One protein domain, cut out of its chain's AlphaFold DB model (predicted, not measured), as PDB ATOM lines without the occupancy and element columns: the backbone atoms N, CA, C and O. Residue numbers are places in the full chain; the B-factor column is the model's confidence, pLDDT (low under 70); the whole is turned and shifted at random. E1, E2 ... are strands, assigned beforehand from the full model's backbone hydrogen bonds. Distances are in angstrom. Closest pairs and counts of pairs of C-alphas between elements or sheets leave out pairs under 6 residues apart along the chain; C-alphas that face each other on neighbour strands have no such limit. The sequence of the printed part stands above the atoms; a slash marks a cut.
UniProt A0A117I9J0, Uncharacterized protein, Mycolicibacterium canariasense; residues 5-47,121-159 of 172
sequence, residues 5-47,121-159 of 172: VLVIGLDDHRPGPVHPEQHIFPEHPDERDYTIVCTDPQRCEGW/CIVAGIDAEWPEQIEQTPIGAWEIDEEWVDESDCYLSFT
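This is residues 5 to 47 and 121 to 159 of the 172 residues of an uncharacterized protein of Mycolicibacterium canariasense (UniProt A0A117I9J0). Little of this domain is regular structure: a four-strand antiparallel sheet, strongly twisted and curled like part of a barrel, with a long loop, residues 11 to 31, reaching out at one end. Of 82 printed residues, 27 are in strands E1 to E4, sheet order E2 - E1 - E3 - E4; the class is all strand, with no named helix. It is elongated, 42 by 24 by 19 A, and only just loose, close to compact, with a radius of gyration of the C-alphas of 14.4 A.

E3, residues 140 to 148, spans 24.5 A; E2, 32 to 38, spans 19.4 A. E1, 5 to 10, begins at C-alpha (9.693, 10.299, 32.017); E4, 154 to 158, ends at (7.184, 19.137, 31.997).

E1 and E3 are antiparallel at 132 degrees, with N 6 and O 142 2.8 A apart. Hairpin E1 and E2 has N 7 and O 35 at 2.8 A; hairpin E3 and E4, N 147 and O 155 at 2.9 A. E2 and E4, the edge strands, are apart.

C-alphas 47 and 121 are 10.7 A apart across the cut. The E1 to E2 link is long; its residues 11 to 31 have pLDDT under 70.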
ATOM      1  N   VAL A   5       8.739   9.709  32.956       88.00
ATOM      2  CA  VAL A   5       9.693  10.299  32.017       88.00
ATOM      3  C   VAL A   5       9.133  10.155  30.610       88.00
ATOM      4  O   VAL A   5       8.871   9.040  30.163       88.00
ATOM      5  N   LEU A   6       8.980  11.269  29.902       86.88
ATOM      6  CA  LEU A   6       8.700  11.284  28.471       86.88
ATOM      7  C   LEU A   6      10.014  11.140  27.701       86.88
ATOM      8  O   LEU A   6      10.899  11.992  27.791       86.88
ATOM      9  N   VAL A   7      10.135  10.066  26.929       86.19
ATOM     10  CA  VAL A   7      11.228   9.850  25.983       86.19
ATOM     11  C   VAL A   7      10.752  10.290  24.606       86.19
ATOM     12  O   VAL A   7       9.841   9.693  24.037       86.19
ATOM     13  N   ILE A   8      11.383  11.340  24.086       85.25
ATOM     14  CA  ILE A   8      11.195  11.819  22.716       85.25
ATOM     15  C   ILE A   8      12.335  11.231  21.892       85.25
ATOM     16  O   ILE A   8      13.490  11.631  22.067       85.25
ATOM     17  N   GLY A   9      12.016  10.257  21.045       78.31
ATOM     18  CA  GLY A   9      12.955   9.520  20.202       78.31
ATOM     19  C   GLY A   9      12.699   9.728  18.712       78.31
ATOM     20  O   GLY A   9      11.871  10.545  18.314       78.31
ATOM     21  N   LEU A  10      13.432   8.984  17.886       75.25
ATOM     22  CA  LEU A  10      13.116   8.828  16.466       75.25
ATOM     23  C   LEU A  10      12.259   7.589  16.274       75.25
ATOM     24  O   LEU A  10      12.470   6.599  16.969       75.25
ATOM     25  N   ASP A  11      11.362   7.638  15.297       67.06
ATOM     26  CA  ASP A  11      10.617   6.457  14.879       67.06
ATOM     27  C   ASP A  11      11.587   5.367  14.369       67.06
ATOM     28  O   ASP A  11      12.305   5.539  13.373       67.06
ATOM     29  N   ASP A  12      11.606   4.229  15.069       57.03
ATOM     30  CA  ASP A  12      12.415   3.044  14.757       57.03
ATOM     31  C   ASP A  12      11.992   2.366  13.432       57.03
ATOM     32  O   ASP A  12      12.664   1.452  12.948       57.03
ATOM     33  N   HIS A  13      10.907   2.819  12.786       48.78
ATOM     34  CA  HIS A  13      10.485   2.349  11.459       48.78
ATOM     35  C   HIS A  13      11.283   2.962  10.298       48.78
ATOM     36  O   HIS A  13      10.974   2.713   9.126       48.78
ATOM     37  N   ARG A  14      12.355   3.716  10.573       48.94
ATOM     38  CA  ARG A  14      13.259   4.212   9.528       48.94
ATOM     39  C   ARG A  14      14.053   3.070   8.872       48.94
ATOM     40  O   ARG A  14      14.871   2.422   9.524       48.94
ATOM     41  N   PRO A  15      13.940   2.861   7.547       35.06
ATOM     42  CA  PRO A  15      14.858   1.985   6.836       35.06
ATOM     43  C   PRO A  15      16.208   2.698   6.639       35.06
ATOM     44  O   PRO A  15      16.437   3.334   5.611       35.06
ATOM     45  N   GLY A  16      17.126   2.593   7.605       45.44
ATOM     46  CA  GLY A  16      18.529   2.986   7.417       45.44
ATOM     47  C   GLY A  16      19.283   3.351   8.703       45.44
ATOM     48  O   GLY A  16      18.666   3.754   9.681       45.44
ATOM     49  N   PRO A  17      20.624   3.223   8.720       38.88
ATOM     50  CA  PRO A  17      21.431   3.599   9.877       38.88
ATOM     51  C   PRO A  17      21.364   5.112  10.121       38.88
ATOM     52  O   PRO A  17      21.665   5.905   9.228       38.88
ATOM     53  N   VAL A  18      21.015   5.503  11.347       46.53
ATOM     54  CA  VAL A  18      21.130   6.889  11.816       46.53
ATOM     55  C   VAL A  18      22.618   7.214  11.947       46.53
ATOM     56  O   VAL A  18      23.350   6.560  12.694       46.53
ATOM     57  N   HIS A  19      23.097   8.195  11.185       44.91
ATOM     58  CA  HIS A  19      24.479   8.653  11.301       44.91
ATOM     59  C   HIS A  19      24.626   9.528  12.559       44.91
ATOM     60  O   HIS A  19      23.771  10.380  12.793       44.91
ATOM     61  N   PRO A  20      25.721   9.406  13.336       41.66
ATOM     62  CA  PRO A  20      25.932  10.137  14.599       41.66
ATOM     63  C   PRO A  20      26.034  11.670  14.459       41.66
ATOM     64  O   PRO A  20      26.221  12.375  15.444       41.66
ATOM     65  N   GLU A  21      25.911  12.187  13.238       41.25
ATOM     66  CA  GLU A  21      25.998  13.602  12.863       41.25
ATOM     67  C   GLU A  21      24.682  14.112  12.233       41.25
ATOM     68  O   GLU A  21      24.598  15.258  11.790       41.25
ATOM     69  N   GLN A  22      23.624  13.288  12.206       45.16
ATOM     70  CA  GLN A  22      22.280  13.740  11.849       45.16
ATOM     71  C   GLN A  22      21.665  14.513  13.016       45.16
ATOM     72  O   GLN A  22      21.066  13.953  13.931       45.16
ATOM     73  N   HIS A  23      21.807  15.833  12.959       46.50
ATOM     74  CA  HIS A  23      20.985  16.744  13.740       46.50
ATOM     75  C   HIS A  23      19.531  16.619  13.267       46.50
ATOM     76  O   HIS A  23      19.212  16.978  12.135       46.50
ATOM     77  N   ILE A  24      18.658  16.085  14.120       47.22
ATOM     78  CA  ILE A  24      17.210  16.110  13.898       47.22
ATOM     79  C   ILE A  24      16.727  17.439  14.466       47.22
ATOM     80  O   ILE A  24      16.792  17.672  15.675       47.22
ATOM     81  N   PHE A  25      16.335  18.343  13.579       50.69
ATOM     82  CA  PHE A  25      15.892  19.676  13.955       50.69
ATOM     83  C   PHE A  25      14.423  19.669  14.424       50.69
ATOM     84  O   PHE A  25      13.667  18.758  14.071       50.69
ATOM     85  N   PRO A  26      13.999  20.680  15.208       49.66
ATOM     86  CA  PRO A  26      12.621  20.843  15.665       49.66
ATOM     87  C   PRO A  26      11.545  20.693  14.570       49.66
ATOM     88  O   PRO A  26      10.438  20.261  14.864       49.66
ATOM     89  N   GLU A  27      11.869  20.995  13.310       52.44
ATOM     90  CA  GLU A  27      10.942  20.993  12.168       52.44
ATOM     91  C   GLU A  27      10.505  19.628  11.586       52.44
ATOM     92  O   GLU A  27       9.733  19.624  10.627       52.44
ATOM     93  N   HIS A  28      10.932  18.484  12.137       60.03
ATOM     94  CA  HIS A  28      10.462  17.153  11.699       60.03
ATOM     95  C   HIS A  28       9.674  16.404  12.796       60.03
ATOM     96  O   HIS A  28      10.126  15.356  13.260       60.03
ATOM     97  N   PRO A  29       8.522  16.933  13.259       59.97
ATOM     98  CA  PRO A  29       7.733  16.318  14.331       59.97
ATOM     99  C   PRO A  29       7.152  14.949  13.943       59.97
ATOM    100  O   PRO A  29       7.047  14.085  14.805       59.97
ATOM    101  N   ASP A  30       6.872  14.724  12.655       68.19
ATOM    102  CA  ASP A  30       6.323  13.461  12.131       68.19
ATOM    103  C   ASP A  30       7.326  12.291  12.162       68.19
ATOM    104  O   ASP A  30       6.954  11.148  11.920       68.19
ATOM    105  N   GLU A  31       8.612  12.560  12.412       69.94
ATOM    106  CA  GLU A  31       9.669  11.537  12.476       69.94
ATOM    107  C   GLU A  31       9.999  11.109  13.914       69.94
ATOM    108  O   GLU A  31      10.999  10.419  14.150       69.94
ATOM    109  N   ARG A  32       9.199  11.569  14.881       75.56
ATOM    110  CA  ARG A  32       9.429  11.350  16.305       75.56
ATOM    111  C   ARG A  32       8.499  10.296  16.863       75.56
ATOM    112  O   ARG A  32       7.339  10.214  16.475       75.56
ATOM    113  N   ASP A  33       9.029   9.567  17.830       83.75
ATOM    114  CA  ASP A  33       8.257   8.669  18.674       83.75
ATOM    115  C   ASP A  33       8.244   9.190  20.117       83.75
ATOM    116  O   ASP A  33       9.213   9.807  20.582       83.75
ATOM    117  N   TYR A  34       7.135   8.954  20.809       85.44
ATOM    118  CA  TYR A  34       6.864   9.452  22.151       85.44
ATOM    119  C   TYR A  34       6.529   8.272  23.054       85.44
ATOM    120  O   TYR A  34       5.491   7.631  22.915       85.44
ATOM    121  N   THR A  35       7.413   7.984  24.005       87.50
ATOM    122  CA  THR A  35       7.229   6.876  24.947       87.50
ATOM    123  C   THR A  35       7.251   7.388  26.377       87.50
ATOM    124  O   THR A  35       8.188   8.077  26.781       87.50
ATOM    125  N   ILE A  36       6.255   7.009  27.177       87.25
ATOM    126  CA  ILE A  36       6.245   7.279  28.617       87.25
ATOM    127  C   ILE A  36       6.891   6.104  29.347       87.25
ATOM    128  O   ILE A  36       6.423   4.967  29.281       87.25
ATOM    129  N   VAL A  37       7.953   6.393  30.092       86.31
ATOM    130  CA  VAL A  37       8.643   5.433  30.951       86.31
ATOM    131  C   VAL A  37       8.309   5.739  32.403       86.31
ATOM    132  O   VAL A  37       8.560   6.833  32.908       86.31
ATOM    133  N   CYS A  38       7.761   4.748  33.098       85.38
ATOM    134  CA  CYS A  38       7.528   4.834  34.530       85.38
ATOM    135  C   CYS A  38       8.744   4.347  35.307       85.38
ATOM    136  O   CYS A  38       9.203   3.221  35.120       85.38
ATOM    137  N   THR A  39       9.232   5.182  36.217       82.06
ATOM    138  CA  THR A  39      10.397   4.857  37.051       82.06
ATOM    139  C   THR A  39      10.046   3.994  38.265       82.06
ATOM    140  O   THR A  39      10.934   3.370  38.843       82.06
ATOM    141  N   ASP A  40       8.762   3.912  38.636       79.75
ATOM    142  CA  ASP A  40       8.274   3.045  39.713       79.75
ATOM    143  C   ASP A  40       6.849   2.523  39.421       79.75
ATOM    144  O   ASP A  40       5.867   3.019  39.984       79.75
ATOM    145  N   PRO A  41       6.708   1.496  38.557       72.50
ATOM    146  CA  PRO A  41       5.401   0.959  38.164       72.50
ATOM    147  C   PRO A  41       4.605   0.332  39.316       72.50
ATOM    148  O   PRO A  41       3.429   0.032  39.147       72.50
ATOM    149  N   GLN A  42       5.240   0.072  40.465       71.62
ATOM    150  CA  GLN A  42       4.567  -0.476  41.648       71.62
ATOM    151  C   GLN A  42       3.896   0.613  42.495       71.62
ATOM    152  O   GLN A  42       3.133   0.285  43.403       71.62
ATOM    153  N   ARG A  43       4.193   1.890  42.226       75.31
ATOM    154  CA  ARG A  43       3.575   3.043  42.894       75.31
ATOM    155  C   ARG A  43       2.476   3.711  42.087       75.31
ATOM    156  O   ARG A  43       1.757   4.523  42.660       75.31
ATOM    157  N   CYS A  44       2.356   3.404  40.800       78.75
ATOM    158  CA  CYS A  44       1.210   3.841  40.022       78.75
ATOM    159  C   CYS A  44      -0.021   3.072  40.502       78.75
ATOM    160  O   CYS A  44      -0.067   1.844  40.447       78.75
ATOM    161  N   GLU A  45      -1.004   3.810  41.000       77.00
ATOM    162  CA  GLU A  45      -2.311   3.274  41.353       77.00
ATOM    163  C   GLU A  45      -3.244   3.399  40.148       77.00
ATOM    164  O   GLU A  45      -3.063   4.258  39.286       77.00
ATOM    165  N   GLY A  46      -4.234   2.519  40.057       79.19
ATOM    166  CA  GLY A  46      -5.156   2.510  38.934       79.19
ATOM    167  C   GLY A  46      -6.065   1.296  38.953       79.19
ATOM    168  O   GLY A  46      -5.949   0.422  39.815       79.19
ATOM    169  N   TRP A  47      -6.950   1.228  37.967       85.62
ATOM    170  CA  TRP A  47      -7.914   0.146  37.813       85.62
ATOM    171  C   TRP A  47      -7.871  -0.374  36.386       85.62
ATOM    172  O   TRP A  47      -7.596   0.366  35.446       85.62
ATOM    173  N   CYS A 121       2.182   0.912  34.979       83.25
ATOM    174  CA  CYS A 121       2.069   2.355  34.782       83.25
ATOM    175  C   CYS A 121       0.771   2.710  34.055       83.25
ATOM    176  O   CYS A 121       0.665   2.479  32.853       83.25
ATOM    177  N   ILE A 122      -0.204   3.270  34.776       81.81
ATOM    178  CA  ILE A 122      -1.476   3.675  34.166       81.81
ATOM    179  C   ILE A 122      -1.266   4.794  33.141       81.81
ATOM    180  O   ILE A 122      -1.823   4.722  32.056       81.81
ATOM    181  N   VAL A 123      -0.374   5.748  33.427       82.00
ATOM    182  CA  VAL A 123      -0.072   6.889  32.548       82.00
ATOM    183  C   VAL A 123       0.506   6.437  31.201       82.00
ATOM    184  O   VAL A 123       0.173   7.000  30.170       82.00
ATOM    185  N   ALA A 124       1.324   5.379  31.179       81.31
ATOM    186  CA  ALA A 124       1.862   4.813  29.938       81.31
ATOM    187  C   ALA A 124       0.854   3.928  29.181       81.31
ATOM    188  O   ALA A 124       1.117   3.532  28.049       81.31
ATOM    189  N   GLY A 125      -0.258   3.557  29.823       77.62
ATOM    190  CA  GLY A 125      -1.289   2.681  29.266       77.62
ATOM    191  C   GLY A 125      -2.532   3.409  28.754       77.62
ATOM    192  O   GLY A 125      -3.443   2.739  28.270       77.62
ATOM    193  N   ILE A 126      -2.585   4.738  28.873       79.12
ATOM    194  CA  ILE A 126      -3.706   5.573  28.428       79.12
ATOM    195  C   ILE A 126      -3.280   6.530  27.312       79.12
ATOM    196  O   ILE A 126      -2.094   6.803  27.132       79.12
ATOM    197  N   ASP A 127      -4.261   7.059  26.583       82.38
ATOM    198  CA  ASP A 127      -4.067   8.127  25.597       82.38
ATOM    199  C   ASP A 127      -4.089   9.490  26.309       82.38
ATOM    200  O   ASP A 127      -5.089  10.204  26.294       82.38
ATOM    201  N   ALA A 128      -3.020   9.787  27.053       85.19
ATOM    202  CA  ALA A 128      -2.886  11.041  27.792       85.19
ATOM    203  C   ALA A 128      -2.623  12.227  26.850       85.19
ATOM    204  O   ALA A 128      -1.943  12.095  25.831       85.19
ATOM    205  N   GLU A 129      -3.092  13.419  27.228       89.38
ATOM    206  CA  GLU A 129      -2.806  14.636  26.474       89.38
ATOM    207  C   GLU A 129      -1.347  15.063  26.689       89.38
ATOM    208  O   GLU A 129      -0.889  15.289  27.815       89.38
ATOM    209  N   TRP A 130      -0.600  15.148  25.586       90.25
ATOM    210  CA  TRP A 130       0.819  15.487  25.586       90.25
ATOM    211  C   TRP A 130       1.094  16.903  26.119       90.25
ATOM    212  O   TRP A 130       0.264  17.796  25.938       90.25
ATOM    213  N   PRO A 131       2.290  17.161  26.686       88.75
ATOM    214  CA  PRO A 131       2.665  18.503  27.115       88.75
ATOM    215  C   PRO A 131       2.587  19.533  25.988       88.75
ATOM    216  O   PRO A 131       2.938  19.254  24.835       88.75
ATOM    217  N   GLU A 132       2.220  20.768  26.337       84.94
ATOM    218  CA  GLU A 132       2.308  21.885  25.399       84.94
ATOM    219  C   GLU A 132       3.724  21.979  24.805       84.94
ATOM    220  O   GLU A 132       4.728  21.803  25.496       84.94
ATOM    221  N   GLN A 133       3.806  22.310  23.513       82.88
ATOM    222  CA  GLN A 133       5.069  22.489  22.780       82.88
ATOM    223  C   GLN A 133       5.895  21.206  22.572       82.88
ATOM    224  O   GLN A 133       7.040  21.315  22.139       82.88
ATOM    225  N   ILE A 134       5.331  20.007  22.777       84.56
ATOM    226  CA  ILE A 134       6.022  18.721  22.544       84.56
ATOM    227  C   ILE A 134       6.729  18.631  21.174       84.56
ATOM    228  O   ILE A 134       7.856  18.147  21.079       84.56
ATOM    229  N   GLU A 135       6.134  19.195  20.120       81.69
ATOM    230  CA  GLU A 135       6.715  19.248  18.766       81.69
ATOM    231  C   GLU A 135       7.996  20.102  18.686       81.69
ATOM    232  O   GLU A 135       8.881  19.869  17.861       81.69
ATOM    233  N   GLN A 136       8.130  21.093  19.566       80.50
ATOM    234  CA  GLN A 136       9.280  21.999  19.647       80.50
ATOM    235  C   GLN A 136      10.327  21.502  20.655       80.50
ATOM    236  O   GLN A 136      11.461  21.989  20.652       80.50
ATOM    237  N   THR A 137       9.973  20.522  21.489       80.94
ATOM    238  CA  THR A 137      10.863  19.954  22.502       80.94
ATOM    239  C   THR A 137      11.958  19.099  21.852       80.94
ATOM    240  O   THR A 137      11.663  18.257  21.003       80.94
ATOM    241  N   PRO A 138      13.239  19.282  22.224       79.38
ATOM    242  CA  PRO A 138      14.329  18.445  21.731       79.38
ATOM    243  C   PRO A 138      14.174  16.958  22.084       79.38
ATOM    244  O   PRO A 138      13.664  16.609  23.150       79.38
ATOM    245  N   ILE A 139      14.726  16.097  21.223       81.56
ATOM    246  CA  ILE A 139      14.936  14.668  21.508       81.56
ATOM    247  C   ILE A 139      15.677  14.511  22.838       81.56
ATOM    248  O   ILE A 139      16.653  15.217  23.111       81.56
ATOM    249  N   GLY A 140      15.219  13.568  23.652       79.44
ATOM    250  CA  GLY A 140      15.766  13.327  24.979       79.44
ATOM    251  C   GLY A 140      14.734  12.769  25.946       79.44
ATOM    252  O   GLY A 140      13.598  12.478  25.579       79.44
ATOM    253  N   ALA A 141      15.163  12.623  27.194       83.19
ATOM    254  CA  ALA A 141      14.334  12.171  28.296       83.19
ATOM    255  C   ALA A 141      13.972  13.364  29.187       83.19
ATOM    256  O   ALA A 141      14.855  14.099  29.635       83.19
ATOM    257  N   TRP A 142      12.678  13.544  29.428       84.19
ATOM    258  CA  TRP A 142      12.120  14.695  30.125       84.19
ATOM    259  C   TRP A 142      11.245  14.225  31.277       84.19
ATOM    260  O   TRP A 142      10.362  13.396  31.079       84.19
ATOM    261  N   GLU A 143      11.483  14.746  32.476       87.50
ATOM    262  CA  GLU A 143      10.581  14.501  33.599       87.50
ATOM    263  C   GLU A 143       9.242  15.207  33.347       87.50
ATOM    264  O   GLU A 143       9.202  16.364  32.908       87.50
ATOM    265  N   ILE A 144       8.153  14.486  33.603       87.94
ATOM    266  CA  ILE A 144       6.787  14.976  33.429       87.94
ATOM    267  C   ILE A 144       5.970  14.778  34.708       87.94
ATOM    268  O   ILE A 144       6.264  13.884  35.503       87.94
ATOM    269  N   ASP A 145       4.964  15.628  34.886       89.38
ATOM    270  CA  ASP A 145       3.941  15.545  35.927       89.38
ATOM    271  C   ASP A 145       2.603  15.185  35.287       89.38
ATOM    272  O   ASP A 145       2.305  15.635  34.173       89.38
ATOM    273  N   GLU A 146       1.806  14.405  36.010       87.69
ATOM    274  CA  GLU A 146       0.463  14.004  35.611       87.69
ATOM    275  C   GLU A 146      -0.622  14.780  36.372       87.69
ATOM    276  O   GLU A 146      -0.640  14.827  37.604       87.69
ATOM    277  N   GLU A 147      -1.585  15.337  35.638       88.44
ATOM    278  CA  GLU A 147      -2.807  15.911  36.201       88.44
ATOM    279  C   GLU A 147      -4.029  15.158  35.668       88.44
ATOM    280  O   GLU A 147      -4.349  15.212  34.481       88.44
ATOM    281  N   TRP A 148      -4.722  14.453  36.562       86.56
ATOM    282  CA  TRP A 148      -5.949  13.723  36.246       86.56
ATOM    283  C   TRP A 148      -7.165  14.631  36.417       86.56
ATOM    284  O   TRP A 148      -7.410  15.139  37.516       86.56
ATOM    285  N   VAL A 149      -7.939  14.811  35.345       85.31
ATOM    286  CA  VAL A 149      -9.202  15.570  35.377       85.31
ATOM    287  C   VAL A 149     -10.367  14.663  35.755       85.31
ATOM    288  O   VAL A 149     -11.225  15.064  36.547       85.31
ATOM    289  N   ASP A 150     -10.369  13.430  35.251       81.75
ATOM    290  CA  ASP A 150     -11.301  12.382  35.656       81.75
ATOM    291  C   ASP A 150     -10.663  10.982  35.576       81.75
ATOM    292  O   ASP A 150      -9.449  10.835  35.690       81.75
ATOM    293  N   GLU A 151     -11.483   9.931  35.481       75.44
ATOM    294  CA  GLU A 151     -11.030   8.534  35.471       75.44
ATOM    295  C   GLU A 151     -10.392   8.097  34.140       75.44
ATOM    296  O   GLU A 151      -9.798   7.020  34.079       75.44
ATOM    297  N   SER A 152     -10.528   8.905  33.086       76.00
ATOM    298  CA  SER A 152     -10.035   8.640  31.730       76.00
ATOM    299  C   SER A 152      -9.115   9.727  31.180       76.00
ATOM    300  O   SER A 152      -8.249   9.404  30.368       76.00
ATOM    301  N   ASP A 153      -9.264  10.973  31.634       82.88
ATOM    302  CA  ASP A 153      -8.555  12.123  31.076       82.88
ATOM    303  C   ASP A 153      -7.371  12.546  31.962       82.88
ATOM    304  O   ASP A 153      -7.531  12.930  33.128       82.88
ATOM    305  N   CYS A 154      -6.169  12.513  31.378       88.75
ATOM    306  CA  CYS A 154      -4.913  12.889  32.022       88.75
ATOM    307  C   CYS A 154      -4.125  13.864  31.142       88.75
ATOM    308  O   CYS A 154      -3.885  13.588  29.968       88.75
ATOM    309  N   TYR A 155      -3.657  14.956  31.740       89.69
ATOM    310  CA  TYR A 155      -2.801  15.958  31.112       89.69
ATOM    311  C   TYR A 155      -1.367  15.801  31.604       89.69
ATOM    312  O   TYR A 155      -1.128  15.597  32.797       89.69
ATOM    313  N   LEU A 156      -0.409  15.909  30.688       91.31
ATOM    314  CA  LEU A 156       1.012  15.830  31.003       91.31
ATOM    315  C   LEU A 156       1.650  17.215  30.926       91.31
ATOM    316  O   LEU A 156       1.360  18.008  30.033       91.31
ATOM    317  N   SER A 157       2.582  17.507  31.829       90.56
ATOM    318  CA  SER A 157       3.367  18.746  31.789       90.56
ATOM    319  C   SER A 157       4.828  18.485  32.143       90.56
ATOM    320  O   SER A 157       5.126  17.547  32.869       90.56
ATOM    321  N   PHE A 158       5.769  19.279  31.627       88.25
ATOM    322  CA  PHE A 158       7.184  19.137  31.997       88.25
ATOM    323  C   PHE A 158       7.439  19.676  33.416       88.25
ATOM    324  O   PHE A 158       7.086  20.818  33.714       88.25
ATOM    325  N   THR A 159       8.105  18.899  34.280       79.38
ATOM    326  CA  THR A 159       8.400  19.296  35.678       79.38
ATOM    327  C   THR A 159       9.621  20.214  35.802       79.38
ATOM    328  O   THR A 159       9.746  20.953  36.783       79.38
TER     329      THR A 159